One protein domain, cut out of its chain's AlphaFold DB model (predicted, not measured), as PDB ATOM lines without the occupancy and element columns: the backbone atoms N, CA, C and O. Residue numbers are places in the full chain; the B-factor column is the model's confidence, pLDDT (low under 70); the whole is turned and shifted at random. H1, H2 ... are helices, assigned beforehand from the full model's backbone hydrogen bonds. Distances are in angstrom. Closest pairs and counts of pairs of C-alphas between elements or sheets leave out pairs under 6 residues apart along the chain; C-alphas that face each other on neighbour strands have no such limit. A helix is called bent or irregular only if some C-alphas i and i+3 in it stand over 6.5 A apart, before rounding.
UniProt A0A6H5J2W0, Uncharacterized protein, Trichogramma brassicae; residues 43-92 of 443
ATOM      1  N   SER A  43     226.205  95.574 100.103       83.75
ATOM      2  CA  SER A  43     225.169  96.594  99.926       83.75
ATOM      3  C   SER A  43     224.586  96.598  98.513       83.75
ATOM      4  O   SER A  43     223.372  96.730  98.351       83.75
ATOM      5  N   ASP A  44     225.434  96.425  97.498       84.38
ATOM      6  CA  ASP A  44     225.032  96.425  96.091       84.38
ATOM      7  C   ASP A  44     224.245  95.156  95.760       84.38
ATOM      8  O   ASP A  44     223.208  95.221  95.103       84.38
ATOM      9  N   VAL A  45     224.691  94.010  96.286       86.25
ATOM     10  CA  VAL A  45     223.981  92.730  96.167       86.25
ATOM     11  C   VAL A  45     222.609  92.816  96.836       86.25
ATOM     12  O   VAL A  45     221.612  92.422  96.234       86.25
ATOM     13  N   LYS A  46     222.523  93.397  98.043       89.56
ATOM     14  CA  LYS A  46     221.248  93.622  98.748       89.56
ATOM     15  C   LYS A  46     220.312  94.541  97.963       89.56
ATOM     16  O   LYS A  46     219.122  94.245  97.862       89.56
ATOM     17  N   LYS A  47     220.826  95.634  97.393       89.44
ATOM     18  CA  LYS A  47     220.034  96.547  96.557       89.44
ATOM     19  C   LYS A  47     219.503  95.834  95.311       89.44
ATOM     20  O   LYS A  47     218.306  95.888  95.051       89.44
ATOM     21  N   MET A  48     220.366  95.107  94.603       88.19
ATOM     22  CA  MET A  48     219.986  94.338  93.417       88.19
ATOM     23  C   MET A  48     218.956  93.252  93.745       88.19
ATOM     24  O   MET A  48     217.999  93.069  92.996       88.19
ATOM     25  N   TYR A  49     219.112  92.559  94.877       92.62
ATOM     26  CA  TYR A  49     218.127  91.585  95.344       92.62
ATOM     27  C   TYR A  49     216.756  92.236  95.556       92.62
ATOM     28  O   TYR A  49     215.770  91.715  95.047       92.62
ATOM     29  N   ARG A  50     216.687  93.392  96.233       92.25
ATOM     30  CA  ARG A  50     215.422  94.121  96.454       92.25
ATOM     31  C   ARG A  50     214.759  94.548  95.146       92.25
ATOM     32  O   ARG A  50     213.554  94.394  95.004       92.25
ATOM     33  N   GLU A  51     215.533  95.041  94.182       92.19
ATOM     34  CA  GLU A  51     215.013  95.408  92.857       92.19
ATOM     35  C   GLU A  51     214.464  94.184  92.108       92.19
ATOM     36  O   GLU A  51     213.386  94.238  91.517       92.19
ATOM     37  N   ILE A  52     215.176  93.054  92.139       92.69
ATOM     38  CA  ILE A  52     214.715  91.794  91.544       92.69
ATOM     39  C   ILE A  52     213.442  91.298  92.237       92.69
ATOM     40  O   ILE A  52     212.488  90.923  91.555       92.69
ATOM     41  N   GLU A  53     213.425  91.304  93.569       93.75
ATOM     42  CA  GLU A  53     212.287  90.889  94.389       93.75
ATOM     43  C   GLU A  53     211.045  91.722  94.053       93.75
ATOM     44  O   GLU A  53     210.012  91.156  93.698       93.75
ATOM     45  N   TYR A  54     211.176  93.052  94.059       90.31
ATOM     46  CA  TYR A  54     210.109  93.981  93.690       90.31
ATOM     47  C   TYR A  54     209.576  93.703  92.280       90.31
ATOM     48  O   TYR A  54     208.374  93.543  92.096       90.31
ATOM     49  N   ASN A  55     210.460  93.553  91.289       91.38
ATOM     50  CA  ASN A  55     210.054  93.286  89.907       91.38
ATOM     51  C   ASN A  55     209.311  91.949  89.748       91.38
ATOM     52  O   ASN A  55     208.368  91.852  88.961       91.38
ATOM     53  N   ILE A  56     209.726  90.903  90.473       92.06
ATOM     54  CA  ILE A  56     209.046  89.599  90.446       92.06
ATOM     55  C   ILE A  56     207.675  89.704  91.117       92.06
ATOM     56  O   ILE A  56     206.696  89.186  90.574       92.06
ATOM     57  N   LEU A  57     207.593  90.375  92.269       90.62
ATOM     58  CA  LEU A  57     206.338  90.592  92.984       90.62
ATOM     59  C   LEU A  57     205.347  91.400  92.145       90.62
ATOM     60  O   LEU A  57     204.237  90.923  91.923       90.62
ATOM     61  N   ALA A  58     205.776  92.548  91.617       88.75
ATOM     62  CA  ALA A  58     204.958  93.417  90.775       88.75
ATOM     63  C   ALA A  58     204.412  92.668  89.552       88.75
ATOM     64  O   ALA A  58     203.236  92.771  89.205       88.75
ATOM     65  N   LYS A  59     205.247  91.826  88.930       90.50
ATOM     66  CA  LYS A  59     204.850  91.013  87.777       90.50
ATOM     67  C   LYS A  59     203.833  89.917  88.119       90.50
ATOM     68  O   LYS A  59     202.998  89.599  87.277       90.50
ATOM     69  N   LYS A  60     203.936  89.285  89.292       90.62
ATOM     70  CA  LYS A  60     203.054  88.168  89.685       90.62
ATOM     71  C   LYS A  60     201.756  88.618  90.339       90.62
ATOM     72  O   LYS A  60     200.749  87.935  90.188       90.62
ATOM     73  N   TYR A  61     201.800  89.712  91.088       87.00
ATOM     74  CA  TYR A  61     200.732  90.090  92.005       87.00
ATOM     75  C   TYR A  61     200.195  91.511  91.791       87.00
ATOM     76  O   TYR A  61     199.286  91.906  92.515       87.00
ATOM     77  N   GLY A  62     200.709  92.255  90.805       80.88
ATOM     78  CA  GLY A  62     200.349  93.657  90.587       80.88
ATOM     79  C   GLY A  62     201.097  94.606  91.524       80.88
ATOM     80  O   GLY A  62     202.023  94.197  92.225       80.88
ATOM     81  N   ASP A  63     200.723  95.885  91.503       73.38
ATOM     82  CA  ASP A  63     201.434  96.924  92.247       73.38
ATOM     83  C   ASP A  63     201.331  96.709  93.763       73.38
ATOM     84  O   ASP A  63     200.238  96.627  94.329       73.38
ATOM     85  N   LEU A  64     202.485  96.593  94.421       68.38
ATOM     86  CA  LEU A  64     202.577  96.260  95.843       68.38
ATOM     87  C   LEU A  64     202.055  97.379  96.746       68.38
ATOM     88  O   LEU A  64     201.663  97.095  97.872       68.38
ATOM     89  N   GLU A  65     202.010  98.618  96.251       68.06
ATOM     90  CA  GLU A  65     201.479  99.778  96.982       68.06
ATOM     91  C   GLU A  65     199.964  99.681  97.242       68.06
ATOM     92  O   GLU A  65     199.424 100.420  98.059       68.06
ATOM     93  N   THR A  66     199.269  98.748  96.582       67.06
ATOM     94  CA  THR A  66     197.821  98.525  96.751       67.06
ATOM     95  C   THR A  66     197.469  97.554  97.884       67.06
ATOM     96  O   THR A  66     196.290  97.306  98.139       67.06
ATOM     97  N   ILE A  67     198.472  96.984  98.558       67.06
ATOM     98  CA  ILE A  67     198.308  95.920  99.553       67.06
ATOM     99  C   ILE A  67     198.763  96.439 100.915       67.06
ATOM    100  O   ILE A  67     199.956  96.537 101.173       67.06
ATOM    101  N   ASP A  68     197.802  96.727 101.792       67.38
ATOM    102  CA  ASP A  68     198.042  97.283 103.138       67.38
ATOM    103  C   ASP A  68     198.348  96.201 104.202       67.38
ATOM    104  O   ASP A  68     198.491  96.485 105.387       67.38
ATOM    105  N   ASP A  69     198.439  94.929 103.792       81.12
ATOM    106  CA  ASP A  69     198.735  93.800 104.680       81.12
ATOM    107  C   ASP A  69     200.197  93.341 104.540       81.12
ATOM    108  O   ASP A  69     200.570  92.587 103.631       81.12
ATOM    109  N   GLU A  70     201.029  93.784 105.483       81.94
ATOM    110  CA  GLU A  70     202.449  93.438 105.572       81.94
ATOM    111  C   GLU A  70     202.683  91.921 105.724       81.94
ATOM    112  O   GLU A  70     203.662  91.383 105.194       81.94
ATOM    113  N   PHE A  71     201.761  91.199 106.372       84.25
ATOM    114  CA  PHE A  71     201.874  89.753 106.561       84.25
ATOM    115  C   PHE A  71     201.740  89.002 105.232       84.25
ATOM    116  O   PHE A  71     202.511  88.076 104.951       84.25
ATOM    117  N   GLU A  72     200.805  89.419 104.376       83.56
ATOM    118  CA  GLU A  72     200.648  88.806 103.058       83.56
ATOM    119  C   GLU A  72     201.781  89.170 102.089       83.56
ATOM    120  O   GLU A  72     202.188  88.336 101.270       83.56
ATOM    121  N   ILE A  73     202.376  90.359 102.213       83.06
ATOM    122  CA  ILE A  73     203.597  90.711 101.470       83.06
ATOM    123  C   ILE A  73     204.746  89.771 101.857       83.06
ATOM    124  O   ILE A  73     205.422  89.223 100.979       83.06
ATOM    125  N   GLU A  74     204.945  89.519 103.151       87.62
ATOM    126  CA  GLU A  74     206.029  88.660 103.633       87.62
ATOM    127  C   GLU A  74     205.846  87.194 103.208       87.62
ATOM    128  O   GLU A  74     206.789  86.523 102.775       87.62
ATOM    129  N   LYS A  75     204.609  86.688 103.225       88.81
ATOM    130  CA  LYS A  75     204.292  85.355 102.694       88.81
ATOM    131  C   LYS A  75     204.627  85.246 101.205       88.81
ATOM    132  O   LYS A  75     205.225  84.256 100.775       88.81
ATOM    133  N   ARG A  76     204.302  86.271 100.411       89.56
ATOM    134  CA  ARG A  76     204.635  86.320  98.978       89.56
ATOM    135  C   ARG A  76     206.139  86.395  98.739       89.56
ATOM    136  O   ARG A  76     206.620  85.693  97.848       89.56
ATOM    137  N   ARG A  77     206.890  87.157  99.546       91.25
ATOM    138  CA  ARG A  77     208.366  87.170  99.514       91.25
ATOM    139  C   ARG A  77     208.942  85.775  99.722       91.25
ATOM    140  O   ARG A  77     209.749  85.324  98.910       91.25
ATOM    141  N   LYS A  78     208.463  85.037 100.731       92.06
ATOM    142  CA  LYS A  78     208.894  83.647 100.980       92.06
ATOM    143  C   LYS A  78     208.644  82.732  99.780       92.06
ATOM    144  O   LYS A  78     209.520  81.944  99.432       92.06
ATOM    145  N   ILE A  79     207.499  82.876  99.107       92.62
ATOM    146  CA  ILE A  79     207.160  82.098  97.901       92.62
ATOM    147  C   ILE A  79     208.130  82.395  96.748       92.62
ATOM    148  O   ILE A  79     208.542  81.480  96.037       92.62
ATOM    149  N   ILE A  80     208.502  83.663  96.541       93.75
ATOM    150  CA  ILE A  80     209.358  84.053  95.411       93.75
ATOM    151  C   ILE A  80     210.861  84.001  95.712       93.75
ATOM    152  O   ILE A  80     211.651  84.093  94.773       93.75
ATOM    153  N   LYS A  81     211.272  83.820  96.976       92.81
ATOM    154  CA  LYS A  81     212.677  83.854  97.431       92.81
ATOM    155  C   LYS A  81     213.600  83.020  96.540       92.81
ATOM    156  O   LYS A  81     214.619  83.515  96.067       92.81
ATOM    157  N   GLY A  82     213.225  81.775  96.240       93.06
ATOM    158  CA  GLY A  82     214.026  80.895  95.380       93.06
ATOM    159  C   GLY A  82     214.189  81.418  93.946       93.06
ATOM    160  O   GLY A  82     215.275  81.341  93.370       93.06
ATOM    161  N   GLU A  83     213.134  81.997  93.368       93.69
ATOM    162  CA  GLU A  83     213.178  82.612  92.036       93.69
ATOM    163  C   GLU A  83     214.037  83.883  92.036       93.69
ATOM    164  O   GLU A  83     214.887  84.041  91.157       93.69
ATOM    165  N   ALA A  84     213.871  84.744  93.045       92.12
ATOM    166  CA  ALA A  84     214.649  85.968  93.214       92.12
ATOM    167  C   ALA A  84     216.146  85.670  93.379       92.12
ATOM    168  O   ALA A  84     216.969  86.253  92.674       92.12
ATOM    169  N   VAL A  85     216.508  84.692  94.219       92.06
ATOM    170  CA  VAL A  85     217.900  84.241  94.390       92.06
ATOM    171  C   VAL A  85     218.462  83.666  93.088       92.06
ATOM    172  O   VAL A  85     219.575  84.007  92.689       92.06
ATOM    173  N   ASN A  86     217.704  82.829  92.375       90.00
ATOM    174  CA  ASN A  86     218.151  82.278  91.092       90.00
ATOM    175  C   ASN A  86     218.338  83.360  90.025       90.00
ATOM    176  O   ASN A  86     219.255  83.266  89.206       90.00
ATOM    177  N   LYS A  87     217.493  84.393  90.031       90.19
ATOM    178  CA  LYS A  87     217.633  85.540  89.139       90.19
ATOM    179  C   LYS A  87     218.845  86.390  89.516       90.19
ATOM    180  O   LYS A  87     219.621  86.730  88.628       90.19
ATOM    181  N   LEU A  88     219.066  86.636  90.807       88.81
ATOM    182  CA  LEU A  88     220.247  87.332  91.317       88.81
ATOM    183  C   LEU A  88     221.537  86.622  90.881       88.81
ATOM    184  O   LEU A  88     222.412  87.259  90.304       88.81
ATOM    185  N   LYS A  89     221.620  85.292  91.036       85.06
ATOM    186  CA  LYS A  89     222.767  84.479  90.578       85.06
ATOM    187  C   LYS A  89     223.048  84.607  89.073       85.06
ATOM    188  O   LYS A  89     224.181  84.421  88.648       85.06
ATOM    189  N   GLN A  90     222.038  84.906  88.253       84.69
ATOM    190  CA  GLN A  90     222.212  85.136  86.810       84.69
ATOM    191  C   GLN A  90     222.669  86.564  86.481       84.69
ATOM    192  O   GLN A  90     223.173  86.799  85.384       84.69
ATOM    193  N   CYS A  91     222.460  87.510  87.397       81.62
ATOM    194  CA  CYS A  91     222.799  88.921  87.234       81.62
ATOM    195  C   CYS A  91     224.163  89.277  87.845       81.62
ATOM    196  O   CYS A  91     224.817  90.205  87.369       81.62
ATOM    197  N   VAL A  92     224.600  88.549  88.875       82.31
ATOM    198  CA  VAL A  92     225.870  88.786  89.570       82.31
ATOM    199  C   VAL A  92     227.005  88.018  88.890       82.31
ATOM    200  O   VAL A  92     226.892  86.828  88.603       82.31
TER     201      VAL A  92
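This is residues 43 to 92 of the 443 residues of an uncharacterized protein of Trichogramma brassicae (UniProt A0A6H5J2W0). Two helices cross as a skewed X: H1, which is not bent, runs across H2, a longer helix with a sharp bend, and they come closest near that bend. A short link joins them at one end, and residues 65 to 72, of which 70 to 72 belong to H2, stick out there. The printed part has 50 residues with two named helices, H1 then H2, and no named strand; its class is all helix. It is compact, with a radius of gyration of the C-alphas of 11.0 A, yet elongated in outline, spanning 32 by 18 by 17 A.

Start with H1, residues 43 to 61, then go on to H2, residues 70 to 91. By its hydrogen bonds H2 was assigned as one helix, but it is bent: C-alphas 79 and 82 are 7.4 A apart. Its arms H2a, residues 70 to 79, and H2b, residues 82 to 91, stand at a steep tilt of 67 degrees. With residues 53 to 57 alone, H1 only just touches H2a, with 3 pairs of C-alphas within 8 A; the closest are those of Glu 53 and Arg 77, 7.4 A apart, and the lines are about perpendicular at 82 degrees. With residues 48 to 56 alone, H1 touches H2b; look at Glu 53 and Ala 84, whose C-alphas are the closest at 5.6 A. These two run opposite ways at a steep tilt of 54 degrees. In H1, H2a and H2b every O i to N i+4 pair is within hydrogen-bond range.

Find C-alpha 43 at (225.169, 96.594, 99.926); from there H1 runs 26.5 A to C-alpha 61. Find C-alpha 70 at (202.449, 93.438, 105.572), where H2a begins its 14.5 A. H2b runs 14.4 A to C-alpha 91 at (222.799, 88.921, 87.234).

The C-alphas farthest apart are those of Asp 68 and Val 92, 32.1 A. The printed part has no cut, and the link from H1 to H2 has 8 residues. Look for low confidence at residues 64 to 68, with pLDDT under 70; the mean of the printed part is 86.3.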